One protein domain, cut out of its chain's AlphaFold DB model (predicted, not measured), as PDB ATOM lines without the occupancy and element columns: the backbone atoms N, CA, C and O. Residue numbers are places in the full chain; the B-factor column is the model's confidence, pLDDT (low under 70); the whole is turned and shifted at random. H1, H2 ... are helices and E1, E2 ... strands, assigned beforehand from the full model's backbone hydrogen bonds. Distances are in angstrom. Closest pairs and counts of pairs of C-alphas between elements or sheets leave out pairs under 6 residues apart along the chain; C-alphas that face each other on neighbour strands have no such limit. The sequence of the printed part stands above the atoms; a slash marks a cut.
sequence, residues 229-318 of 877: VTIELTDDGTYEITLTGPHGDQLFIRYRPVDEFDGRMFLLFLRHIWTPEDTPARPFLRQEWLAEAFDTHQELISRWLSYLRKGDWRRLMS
ATOM      1  N   VAL A 229      39.677  20.079 -12.873       75.06
ATOM      2  CA  VAL A 229      38.495  20.918 -12.670       75.06
ATOM      3  C   VAL A 229      37.737  20.419 -11.454       75.06
ATOM      4  O   VAL A 229      37.332  19.260 -11.421       75.06
ATOM      5  N   THR A 230      37.522  21.297 -10.479       78.75
ATOM      6  CA  THR A 230      36.584  21.060  -9.378       78.75
ATOM      7  C   THR A 230      35.456  22.076  -9.457       78.75
ATOM      8  O   THR A 230      35.695  23.254  -9.727       78.75
ATOM      9  N   ILE A 231      34.221  21.603  -9.285       84.00
ATOM     10  CA  ILE A 231      33.018  22.433  -9.218       84.00
ATOM     11  C   ILE A 231      32.318  22.060  -7.919       84.00
ATOM     12  O   ILE A 231      31.858  20.930  -7.777       84.00
ATOM     13  N   GLU A 232      32.263  22.996  -6.984       83.06
ATOM     14  CA  GLU A 232      31.654  22.794  -5.673       83.06
ATOM     15  C   GLU A 232      30.519  23.799  -5.479       83.06
ATOM     16  O   GLU A 232      30.646  24.973  -5.831       83.06
ATOM     17  N   LEU A 233      29.389  23.333  -4.949       82.25
ATOM     18  CA  LEU A 233      28.274  24.189  -4.560       82.25
ATOM     19  C   LEU A 233      28.371  24.446  -3.058       82.25
ATOM     20  O   LEU A 233      28.275  23.513  -2.264       82.25
ATOM     21  N   THR A 234      28.563  25.701  -2.667       84.12
ATOM     22  CA  THR A 234      28.572  26.094  -1.255       84.12
ATOM     23  C   THR A 234      27.148  26.208  -0.705       84.12
ATOM     24  O   THR A 234      26.199  26.450  -1.453       84.12
ATOM     25  N   ASP A 235      26.993  26.108   0.619       78.12
ATOM     26  CA  ASP A 235      25.691  26.143   1.319       78.12
ATOM     27  C   ASP A 235      24.854  27.410   1.046       78.12
ATOM     28  O   ASP A 235      23.637  27.425   1.226       78.12
ATOM     29  N   ASP A 236      25.490  28.498   0.599       80.44
ATOM     30  CA  ASP A 236      24.823  29.745   0.219       80.44
ATOM     31  C   ASP A 236      24.326  29.764  -1.242       80.44
ATOM     32  O   ASP A 236      23.795  30.782  -1.694       80.44
ATOM     33  N   GLY A 237      24.473  28.658  -1.979       79.38
ATOM     34  CA  GLY A 237      24.066  28.508  -3.377       79.38
ATOM     35  C   GLY A 237      25.057  29.087  -4.393       79.38
ATOM     36  O   GLY A 237      24.676  29.342  -5.537       79.38
ATOM     37  N   THR A 238      26.304  29.350  -3.990       85.94
ATOM     38  CA  THR A 238      27.368  29.816  -4.891       85.94
ATOM     39  C   THR A 238      28.124  28.626  -5.488       85.94
ATOM     40  O   THR A 238      28.605  27.760  -4.769       85.94
ATOM     41  N   TYR A 239      28.278  28.598  -6.811       85.00
ATOM     42  CA  TYR A 239      29.173  27.666  -7.489       85.00
ATOM     43  C   TYR A 239      30.603  28.203  -7.442       85.00
ATOM     44  O   TYR A 239      30.876  29.308  -7.922       85.00
ATOM     45  N   GLU A 240      31.514  27.417  -6.884       86.38
ATOM     46  CA  GLU A 240      32.952  27.658  -6.882       86.38
ATOM     47  C   GLU A 240      33.629  26.695  -7.854       86.38
ATOM     48  O   GLU A 240      33.616  25.480  -7.673       86.38
ATOM     49  N   ILE A 241      34.201  27.244  -8.923       84.50
ATOM     50  CA  ILE A 241      34.845  26.470  -9.981       84.50
ATOM     51  C   ILE A 241      36.332  26.781  -9.964       84.50
ATOM     52  O   ILE A 241      36.730  27.928 -10.183       84.50
ATOM     53  N   THR A 242      37.148  25.752  -9.752       81.44
ATOM     54  CA  THR A 242      38.608  25.858  -9.796       81.44
ATOM     55  C   THR A 242      39.133  25.104 -11.007       81.44
ATOM     56  O   THR A 242      39.025  23.882 -11.081       81.44
ATOM     57  N   LEU A 243      39.719  25.830 -11.960       79.00
ATOM     58  CA  LEU A 243      40.462  25.250 -13.078       79.00
ATOM     59  C   LEU A 243      41.951  25.311 -12.731       79.00
ATOM     60  O   LEU A 243      42.534  26.393 -12.731       79.00
ATOM     61  N   THR A 244      42.554  24.172 -12.409       75.19
ATOM     62  CA  THR A 244      43.987  24.071 -12.095       75.19
ATOM     63  C   THR A 244      44.736  23.560 -13.313       75.19
ATOM     64  O   THR A 244      44.417  22.482 -13.808       75.19
ATOM     65  N   GLY A 245      45.713  24.326 -13.789       67.00
ATOM     66  CA  GLY A 245      46.560  23.963 -14.917       67.00
ATOM     67  C   GLY A 245      47.767  23.094 -14.542       67.00
ATOM     68  O   GLY A 245      48.118  22.998 -13.364       67.00
ATOM     69  N   PRO A 246      48.454  22.521 -15.550       58.66
ATOM     70  CA  PRO A 246      49.599  21.613 -15.394       58.66
ATOM     71  C   PRO A 246      50.743  22.152 -14.526       58.66
ATOM     72  O   PRO A 246      51.435  21.389 -13.860       58.66
ATOM     73  N   HIS A 247      50.940  23.474 -14.510       58.66
ATOM     74  CA  HIS A 247      52.026  24.134 -13.773       58.66
ATOM     75  C   HIS A 247      51.571  24.749 -12.437       58.66
ATOM     76  O   HIS A 247      52.288  25.556 -11.851       58.66
ATOM     77  N   GLY A 248      50.384  24.374 -11.947       59.47
ATOM     78  CA  GLY A 248      49.843  24.840 -10.665       59.47
ATOM     79  C   GLY A 248      49.110  26.184 -10.720       59.47
ATOM     80  O   GLY A 248      48.638  26.654  -9.687       59.47
ATOM     81  N   ASP A 249      48.967  26.789 -11.901       68.12
ATOM     82  CA  ASP A 249      48.152  27.992 -12.086       68.12
ATOM     83  C   ASP A 249      46.665  27.671 -11.884       68.12
ATOM     84  O   ASP A 249      46.135  26.749 -12.500       68.12
ATOM     85  N   GLN A 250      45.974  28.436 -11.036       70.81
ATOM     86  CA  GLN A 250      44.556  28.227 -10.732       70.81
ATOM     87  C   GLN A 250      43.707  29.412 -11.193       70.81
ATOM     88  O   GLN A 250      43.950  30.556 -10.799       70.81
ATOM     89  N   LEU A 251      42.674  29.139 -11.994       74.62
ATOM     90  CA  LEU A 251      41.588  30.077 -12.254       74.62
ATOM     91  C   LEU A 251      40.403  29.730 -11.357       74.62
ATOM     92  O   LEU A 251      39.856  28.633 -11.442       74.62
ATOM     93  N   PHE A 252      39.991  30.694 -10.539       79.06
ATOM     94  CA  PHE A 252      38.855  30.552  -9.639       79.06
ATOM     95  C   PHE A 252      37.673  31.395 -10.120       79.06
ATOM     96  O   PHE A 252      37.805  32.611 -10.300       79.06
ATOM     97  N   ILE A 253      36.521  30.759 -10.318       83.19
ATOM     98  CA  ILE A 253      35.266  31.408 -10.700       83.19
ATOM     99  C   ILE A 253      34.254  31.148  -9.587       83.19
ATOM    100  O   ILE A 253      33.835  30.014  -9.385       83.19
ATOM    101  N   ARG A 254      33.839  32.206  -8.883       84.69
ATOM    102  CA  ARG A 254      32.688  32.160  -7.971       84.69
ATOM    103  C   ARG A 254      31.478  32.752  -8.667       84.69
ATOM    104  O   ARG A 254      31.543  33.902  -9.108       84.69
ATOM    105  N   TYR A 255      30.384  32.007  -8.720       85.06
ATOM    106  CA  TYR A 255      29.150  32.475  -9.331       85.06
ATOM    107  C   TYR A 255      27.923  31.998  -8.568       85.06
ATOM    108  O   TYR A 255      27.722  30.804  -8.392       85.06
ATOM    109  N   ARG A 256      27.071  32.934  -8.153       86.62
ATOM    110  CA  ARG A 256      25.790  32.629  -7.515       86.62
ATOM    111  C   ARG A 256      24.657  32.999  -8.472       86.62
ATOM    112  O   ARG A 256      24.420  34.196  -8.646       86.62
ATOM    113  N   PRO A 257      23.979  32.018  -9.091       82.00
ATOM    114  CA  PRO A 257      22.847  32.291  -9.961       82.00
ATOM    115  C   PRO A 257      21.732  33.017  -9.211       82.00
ATOM    116  O   PRO A 257      21.376  32.638  -8.094       82.00
ATOM    117  N   VAL A 258      21.169  34.057  -9.827       77.06
ATOM    118  CA  VAL A 258      20.027  34.803  -9.262       77.06
ATOM    119  C   VAL A 258      18.697  34.099  -9.550       77.06
ATOM    120  O   VAL A 258      17.785  34.128  -8.726       77.06
ATOM    121  N   ASP A 259      18.580  33.476 -10.721       71.38
ATOM    122  CA  ASP A 259      17.430  32.679 -11.147       71.38
ATOM    123  C   ASP A 259      17.861  31.564 -12.125       71.38
ATOM    124  O   ASP A 259      19.036  31.425 -12.469       71.38
ATOM    125  N   GLU A 260      16.913  30.736 -12.570       71.56
ATOM    126  CA  GLU A 260      17.191  29.601 -13.463       71.56
ATOM    127  C   GLU A 260      17.718  30.041 -14.841       71.56
ATOM    128  O   GLU A 260      18.542  29.354 -15.446       71.56
ATOM    129  N   PHE A 261      17.265  31.194 -15.350       79.62
ATOM    130  CA  PHE A 261      17.798  31.751 -16.596       79.62
ATOM    131  C   PHE A 261      19.276  32.098 -16.421       79.62
ATOM    132  O   PHE A 261      20.098  31.761 -17.272       79.62
ATOM    133  N   ASP A 262      19.607  32.726 -15.301       78.44
ATOM    134  CA  ASP A 262      20.959  33.125 -14.955       78.44
ATOM    135  C   ASP A 262      21.891  31.908 -14.796       78.44
ATOM    136  O   ASP A 262      22.967  31.858 -15.395       78.44
ATOM    137  N   GLY A 263      21.429  30.860 -14.104       82.06
ATOM    138  CA  GLY A 263      22.151  29.587 -13.978       82.06
ATOM    139  C   GLY A 263      22.350  28.882 -15.323       82.06
ATOM    140  O   GLY A 263      23.446  28.416 -15.633       82.06
ATOM    141  N   ARG A 264      21.325  28.881 -16.181       85.50
ATOM    142  CA  ARG A 264      21.392  28.337 -17.546       85.50
ATOM    143  C   ARG A 264      22.401  29.077 -18.420       85.50
ATOM    144  O   ARG A 264      23.166  28.440 -19.143       85.50
ATOM    145  N   MET A 265      22.399  30.409 -18.383       84.88
ATOM    146  CA  MET A 265      23.347  31.220 -19.151       84.88
ATOM    147  C   MET A 265      24.777  31.020 -18.657       84.88
ATOM    148  O   MET A 265      25.687  30.918 -19.481       84.88
ATOM    149  N   PHE A 266      24.968  30.892 -17.344       86.50
ATOM    150  CA  PHE A 266      26.265  30.576 -16.761       86.50
ATOM    151  C   PHE A 266      26.761  29.183 -17.170       86.50
ATOM    152  O   PHE A 266      27.894  29.044 -17.626       86.50
ATOM    153  N   LEU A 267      25.899  28.165 -17.132       86.62
ATOM    154  CA  LEU A 267      26.236  26.816 -17.593       86.62
ATOM    155  C   LEU A 267      26.623  26.810 -19.080       86.62
ATOM    156  O   LEU A 267      27.629  26.212 -19.469       86.62
ATOM    157  N   LEU A 268      25.864  27.513 -19.928       85.31
ATOM    158  CA  LEU A 268      26.211  27.665 -21.342       85.31
ATOM    159  C   LEU A 268      27.533  28.412 -21.533       85.31
ATOM    160  O   LEU A 268      28.285  28.048 -22.432       85.31
ATOM    161  N   PHE A 269      27.838  29.414 -20.707       84.12
ATOM    162  CA  PHE A 269      29.134  30.092 -20.718       84.12
ATOM    163  C   PHE A 269      30.280  29.122 -20.399       84.12
ATOM    164  O   PHE A 269      31.239  29.065 -21.167       84.12
ATOM    165  N   LEU A 270      30.153  28.294 -19.356       83.12
ATOM    166  CA  LEU A 270      31.154  27.271 -19.020       83.12
ATOM    167  C   LEU A 270      31.368  26.288 -20.175       83.12
ATOM    168  O   LEU A 270      32.496  25.928 -20.499       83.12
ATOM    169  N   ARG A 271      30.290  25.920 -20.874       82.75
ATOM    170  CA  ARG A 271      30.344  25.065 -22.066       82.75
ATOM    171  C   ARG A 271      31.108  25.692 -23.244       82.75
ATOM    172  O   ARG A 271      31.488  24.968 -24.159       82.75
ATOM    173  N   HIS A 272      31.308  27.009 -23.235       77.38
ATOM    174  CA  HIS A 272      32.076  27.758 -24.233       77.38
ATOM    175  C   HIS A 272      33.497  28.108 -23.759       77.38
ATOM    176  O   HIS A 272      34.149  28.935 -24.393       77.38
ATOM    177  N   ILE A 273      33.997  27.501 -22.681       76.25
ATOM    178  CA  ILE A 273      35.421  27.555 -22.333       76.25
ATOM    179  C   ILE A 273      36.138  26.475 -23.148       76.25
ATOM    180  O   ILE A 273      35.799  25.299 -23.030       76.25
ATOM    181  N   TRP A 274      37.099  26.892 -23.980       68.19
ATOM    182  CA  TRP A 274      37.870  26.000 -24.848       68.19
ATOM    183  C   TRP A 274      39.355  26.030 -24.492       68.19
ATOM    184  O   TRP A 274      39.900  27.099 -24.206       68.19
ATOM    185  N   THR A 275      40.014  24.879 -24.583       66.31
ATOM    186  CA  THR A 275      41.478  24.771 -24.642       66.31
ATOM    187  C   THR A 275      41.962  24.652 -26.095       66.31
ATOM    188  O   THR A 275      41.169  24.316 -26.978       66.31
ATOM    189  N   PRO A 276      43.251  24.917 -26.392       54.06
ATOM    190  CA  PRO A 276      43.801  24.786 -27.747       54.06
ATOM    191  C   PRO A 276      43.689  23.377 -28.355       54.06
ATOM    192  O   PRO A 276      43.773  23.239 -29.574       54.06
ATOM    193  N   GLU A 277      43.503  22.343 -27.529       57.56
ATOM    194  CA  GLU A 277      43.394  20.937 -27.945       57.56
ATOM    195  C   GLU A 277      41.934  20.465 -28.101       57.56
ATOM    196  O   GLU A 277      41.672  19.344 -28.549       57.56
ATOM    197  N   ASP A 278      40.965  21.320 -27.765       64.75
ATOM    198  CA  ASP A 278      39.552  20.976 -27.822       64.75
ATOM    199  C   ASP A 278      39.030  20.902 -29.257       64.75
ATOM    200  O   ASP A 278      39.328  21.723 -30.126       64.75
ATOM    201  N   THR A 279      38.117  19.962 -29.480       60.94
ATOM    202  CA  THR A 279      37.311  19.914 -30.704       60.94
ATOM    203  C   THR A 279      35.830  19.969 -30.347       60.94
ATOM    204  O   THR A 279      35.455  19.589 -29.237       60.94
ATOM    205  N   PRO A 280      34.931  20.351 -31.274       58.16
ATOM    206  CA  PRO A 280      33.489  20.295 -31.021       58.16
ATOM    207  C   PRO A 280      32.980  18.914 -30.573       58.16
ATOM    208  O   PRO A 280      31.948  18.829 -29.913       58.16
ATOM    209  N   ALA A 281      33.709  17.842 -30.909       55.75
ATOM    210  CA  ALA A 281      33.426  16.473 -30.480       55.75
ATOM    211  C   ALA A 281      34.031  16.113 -29.106       55.75
ATOM    212  O   ALA A 281      33.576  15.164 -28.470       55.75
ATOM    213  N   ARG A 282      35.046  16.852 -28.637       62.00
ATOM    214  CA  ARG A 282      35.713  16.684 -27.334       62.00
ATOM    215  C   ARG A 282      35.959  18.054 -26.680       62.00
ATOM    216  O   ARG A 282      37.083  18.542 -26.703       62.00
ATOM    217  N   PRO A 283      34.901  18.692 -26.164       68.62
ATOM    218  CA  PRO A 283      35.000  19.954 -25.429       68.62
ATOM    219  C   PRO A 283      35.619  19.755 -24.040       68.62
ATOM    220  O   PRO A 283      35.344  18.735 -23.402       68.62
ATOM    221  N   PHE A 284      36.368  20.756 -23.562       74.75
ATOM    222  CA  PHE A 284      37.077  20.739 -22.278       74.75
ATOM    223  C   PHE A 284      36.190  20.346 -21.088       74.75
ATOM    224  O   PHE A 284      36.469  19.364 -20.402       74.75
ATOM    225  N   LEU A 285      35.073  21.048 -20.873       79.31
ATOM    226  CA  LEU A 285      34.098  20.685 -19.837       79.31
ATOM    227  C   LEU A 285      33.008  19.803 -20.428       79.31
ATOM    228  O   LEU A 285      32.127  20.316 -21.119       79.31
ATOM    229  N   ARG A 286      33.047  18.488 -20.173       78.12
ATOM    230  CA  ARG A 286      32.057  17.531 -20.696       78.12
ATOM    231  C   ARG A 286      30.648  17.844 -20.200       78.12
ATOM    232  O   ARG A 286      30.433  18.296 -19.082       78.12
ATOM    233  N   GLN A 287      29.672  17.566 -21.058       82.38
ATOM    234  CA  GLN A 287      28.265  17.830 -20.767       82.38
ATOM    235  C   GLN A 287      27.738  16.976 -19.612       82.38
ATOM    236  O   GLN A 287      26.933  17.464 -18.833       82.38
ATOM    237  N   GLU A 288      28.225  15.742 -19.495       81.31
ATOM    238  CA  GLU A 288      27.929  14.819 -18.395       81.31
ATOM    239  C   GLU A 288      28.358  15.417 -17.049       81.31
ATOM    240  O   GLU A 288      27.570  15.456 -16.114       81.31
ATOM    241  N   TRP A 289      29.565  15.988 -16.994       81.06
ATOM    242  CA  TRP A 289      30.115  16.596 -15.781       81.06
ATOM    243  C   TRP A 289      29.371  17.864 -15.376       81.06
ATOM    244  O   TRP A 289      29.112  18.080 -14.202       81.06
ATOM    245  N   LEU A 290      29.001  18.705 -16.346       84.00
ATOM    246  CA  LEU A 290      28.193  19.895 -16.071       84.00
ATOM    247  C   LEU A 290      26.764  19.533 -15.657       84.00
ATOM    248  O   LEU A 290      26.179  20.243 -14.850       84.00
ATOM    249  N   ALA A 291      26.203  18.454 -16.207       83.44
ATOM    250  CA  ALA A 291      24.895  17.953 -15.806       83.44
ATOM    251  C   ALA A 291      24.911  17.526 -14.333       83.44
ATOM    252  O   ALA A 291      24.083  17.984 -13.556       83.44
ATOM    253  N   GLU A 292      25.913  16.740 -13.944       83.06
ATOM    254  CA  GLU A 292      26.107  16.291 -12.567       83.06
ATOM    255  C   GLU A 292      26.398  17.459 -11.609       83.06
ATOM    256  O   GLU A 292      25.723  17.611 -10.596       83.06
ATOM    257  N   ALA A 293      27.333  18.349 -11.959       80.62
ATOM    258  CA  ALA A 293      27.746  19.456 -11.093       80.62
ATOM    259  C   ALA A 293      26.652  20.512 -10.852       80.62
ATOM    260  O   ALA A 293      26.663  21.188  -9.825       80.62
ATOM    261  N   PHE A 294      25.723  20.683 -11.797       81.06
ATOM    262  CA  PHE A 294      24.623  21.647 -11.691       81.06
ATOM    263  C   PHE A 294      23.280  20.998 -11.338       81.06
ATOM    264  O   PHE A 294      22.262  21.682 -11.426       81.06
ATOM    265  N   ASP A 295      23.269  19.712 -10.967       81.19
ATOM    266  CA  ASP A 295      22.049  18.935 -10.703       81.19
ATOM    267  C   ASP A 295      20.997  19.109 -11.821       81.19
ATOM    268  O   ASP A 295      19.846  19.497 -11.620       81.19
ATOM    269  N   THR A 296      21.433  18.916 -13.069       80.56
ATOM    270  CA  THR A 296      20.597  19.067 -14.263       80.56
ATOM    271  C   THR A 296      20.745  17.883 -15.213       80.56
ATOM    272  O   THR A 296      21.611  17.028 -15.068       80.56
ATOM    273  N   HIS A 297      19.885  17.814 -16.226       80.50
ATOM    274  CA  HIS A 297      19.884  16.717 -17.187       80.50
ATOM    275  C   HIS A 297      20.665  17.069 -18.455       80.50
ATOM    276  O   HIS A 297      20.578  18.184 -18.985       80.50
ATOM    277  N   GLN A 298      21.389  16.093 -19.005       82.38
ATOM    278  CA  GLN A 298      22.166  16.291 -20.229       82.38
ATOM    279  C   GLN A 298      21.276  16.731 -21.398       82.38
ATOM    280  O   GLN A 298      21.665  17.602 -22.177       82.38
ATOM    281  N   GLU A 299      20.058  16.201 -21.516       79.81
ATOM    282  CA  GLU A 299      19.119  16.552 -22.582       79.81
ATOM    283  C   GLU A 299      18.733  18.036 -22.532       79.81
ATOM    284  O   GLU A 299      18.560  18.668 -23.579       79.81
ATOM    285  N   LEU A 300      18.649  18.621 -21.331       78.75
ATOM    286  CA  LEU A 300      18.348  20.040 -21.146       78.75
ATOM    287  C   LEU A 300      19.490  20.918 -21.657       78.75
ATOM    288  O   LEU A 300      19.232  21.862 -22.406       78.75
ATOM    289  N   ILE A 301      20.741  20.558 -21.359       81.88
ATOM    290  CA  ILE A 301      21.925  21.276 -21.854       81.88
ATOM    291  C   ILE A 301      21.993  21.213 -23.388       81.88
ATOM    292  O   ILE A 301      22.159  22.241 -24.053       81.88
ATOM    293  N   SER A 302      21.770  20.030 -23.975       82.19
ATOM    294  CA  SER A 302      21.665  19.846 -25.433       82.19
ATOM    295  C   SER A 302      20.570  20.720 -26.050       82.19
ATOM    296  O   SER A 302      20.761  21.329 -27.110       82.19
ATOM    297  N   ARG A 303      19.416  20.807 -25.382       78.25
ATOM    298  CA  ARG A 303      18.265  21.597 -25.826       78.25
ATOM    299  C   ARG A 303      18.548  23.097 -25.773       78.25
ATOM    300  O   ARG A 303      18.252  23.794 -26.740       78.25
ATOM    301  N   TRP A 304      19.174  23.593 -24.708       84.44
ATOM    302  CA  TRP A 304      19.565  25.001 -24.596       84.44
ATOM    303  C   TRP A 304      20.614  25.397 -25.641       84.44
ATOM    304  O   TRP A 304      20.465  26.432 -26.292       84.44
ATOM    305  N   LEU A 305      21.603  24.535 -25.901       82.06
ATOM    306  CA  LEU A 305      22.546  24.716 -27.013       82.06
ATOM    307  C   LEU A 305      21.825  24.741 -28.368       82.06
ATOM    308  O   LEU A 305      22.187  25.522 -29.249       82.06
ATOM    309  N   SER A 306      20.779  23.928 -28.552       79.12
ATOM    310  CA  SER A 306      19.943  23.999 -29.754       79.12
ATOM    311  C   SER A 306      19.185  25.325 -29.863       79.12
ATOM    312  O   SER A 306      19.072  25.832 -30.977       79.12
ATOM    313  N   TYR A 307      18.649  25.877 -28.770       82.06
ATOM    314  CA  TYR A 307      17.987  27.189 -28.797       82.06
ATOM    315  C   TYR A 307      18.968  28.292 -29.187       82.06
ATOM    316  O   TYR A 307      18.664  29.081 -30.081       82.06
ATOM    317  N   LEU A 308      20.172  28.278 -28.606       78.12
ATOM    318  CA  LEU A 308      21.243  29.214 -28.943       78.12
ATOM    319  C   LEU A 308      21.629  29.118 -30.429       78.12
ATOM    320  O   LEU A 308      21.654  30.131 -31.123       78.12
ATOM    321  N   ARG A 309      21.847  27.901 -30.954       77.31
ATOM    322  CA  ARG A 309      22.187  27.679 -32.373       77.31
ATOM    323  C   ARG A 309      21.091  28.128 -33.339       77.31
ATOM    324  O   ARG A 309      21.401  28.612 -34.422       77.31
ATOM    325  N   LYS A 310      19.820  27.957 -32.965       75.12
ATOM    326  CA  LYS A 310      18.661  28.365 -33.778       75.12
ATOM    327  C   LYS A 310      18.302  29.848 -33.617       75.12
ATOM    328  O   LYS A 310      17.418  30.319 -34.324       75.12
ATOM    329  N   GLY A 311      18.956  30.577 -32.707       68.69
ATOM    330  CA  GLY A 311      18.609  31.965 -32.387       68.69
ATOM    331  C   GLY A 311      17.235  32.118 -31.721       68.69
ATOM    332  O   GLY A 311      16.619  33.174 -31.829       68.69
ATOM    333  N   ASP A 312      16.736  31.073 -31.048       71.69
ATOM    334  CA  ASP A 312      15.443  31.070 -30.350       71.69
ATOM    335  C   ASP A 312      15.583  31.741 -28.967       71.69
ATOM    336  O   ASP A 312      15.529  31.103 -27.911       71.69
ATOM    337  N   TRP A 313      15.833  33.058 -28.985       74.12
ATOM    338  CA  TRP A 313      16.114  33.864 -27.789       74.12
ATOM    339  C   TRP A 313      14.974  33.836 -26.781       74.12
ATOM    340  O   TRP A 313      15.217  33.812 -25.579       74.12
ATOM    341  N   ARG A 314      13.730  33.769 -27.261       67.25
ATOM    342  CA  ARG A 314      12.541  33.701 -26.411       67.25
ATOM    343  C   ARG A 314      12.550  32.456 -25.525       67.25
ATOM    344  O   ARG A 314      12.205  32.554 -24.350       67.25
ATOM    345  N   ARG A 315      12.956  31.302 -26.067       70.06
ATOM    346  CA  ARG A 315      13.075  30.070 -25.278       70.06
ATOM    347  C   ARG A 315      14.326  30.021 -24.422       70.06
ATOM    348  O   ARG A 315      14.265  29.556 -23.286       70.06
ATOM    349  N   LEU A 316      15.441  30.523 -24.946       75.75
ATOM    350  CA  LEU A 316      16.699  30.575 -24.210       75.75
ATOM    351  C   LEU A 316      16.593  31.472 -22.963       75.75
ATOM    352  O   LEU A 316      17.043  31.071 -21.890       75.75
ATOM    353  N   MET A 317      15.933  32.629 -23.094       76.88
ATOM    354  CA  MET A 317      15.795  33.654 -22.052       76.88
ATOM    355  C   MET A 317      14.600  33.460 -21.107       76.88
ATOM    356  O   MET A 317      14.325  34.313 -20.264       76.88
ATOM    357  N   SER A 318      13.867  32.352 -21.227       69.62
ATOM    358  CA  SER A 318      12.749  32.078 -20.325       69.62
ATOM    359  C   SER A 318      13.232  31.809 -18.903       69.62
ATOM    360  O   SER A 318      14.065  30.927 -18.686       69.62
TER     361      SER A 318
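Overview. This is residues 229 to 318 of the 877 residues of an uncharacterized protein of Anaerolineae bacterium (UniProt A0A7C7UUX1). A small three-stranded sheet, E1 E2 E3, makes one end of a flat body, with H3 and H4 at the far end and H1 and H2 in the middle between them. H2 lies over E1, and a long loop, residues 271 to 286, joins H1 to H2. The printed part has 90 residues with three named strands and four named helices, in the order E1 E2 E3 H1 H2 H3 H4, and its class is mixed, helices and strands. The sheet, in the order E1 - E2 - E3, is antiparallel. The whole is compact, with a radius of gyration of the C-alphas of 13.7 A and spans of 42 by 35 by 18 A.

Along the chain. E1 is residues 229 to 233, beginning at C-alpha 229 (38.495, 20.918, -12.670). E2 is residues 239 to 244, 15.9 A from first to last C-alpha, and E3 is residues 250 to 255, 16.0 A. H1 is residues 260 to 270, 15.2 A, beginning at C-alpha 260 (17.191, 29.601, -13.463). H2 is residues 287 to 293, and H3, the longest helix, is residues 298 to 310, 18.5 A. H4 is residues 313 to 316, ending at C-alpha 316 (16.699, 30.575, -24.210).

Arrangement. The strands form a meander, each the antiparallel neighbour of the one before, with E2 the inner strand. In the hairpin E1 and E2, N 232 and O 240 are within hydrogen-bond range at 2.9 A. In the hairpin E2 and E3, N 241 and O 253 are within range at 2.8 A. H2 is on the sheet and over E1, along the strands at 24 degrees on the local plane; its height over the sheet, from a local plane fitted to only 6 of the sheet's C-alphas, is 10.6 A. H1 is only just on the sheet, with 5 pairs of C-alphas within 10 A, and only grazes it with residues 262 to 270. H3 touches H2 with its residues 298 to 301 alone, at a steep tilt of 58 degrees, opposite ways; the closest C-alphas, of Ala 291 and Gln 298, are 5.5 A apart. H3 only just touches H1, with 3 pairs of C-alphas within 8 A, about perpendicular at 84 degrees; the closest are those of Leu 268 and Leu 305, 7.4 A. H3 touches H4 with its residues 304 to 308 alone; the closest C-alphas, of Tyr 307 and Leu 316, are 5.8 A apart. H3 and H4 are not on the sheet. In H1, H2 and H3 every O i to N i+4 pair is within hydrogen-bond range, and H4 is too short for such a pair.

Size, cuts and confidence. The two C-alphas farthest apart, those of His 247 and Arg 314, are 42.5 A apart. The printed part has no cut; the link H1 to H2 is long, the other links tight. Mean pLDDT of the printed part is 76.8; residues 245 to 249, 274 to 283, 311, 314 and 318 are under 70.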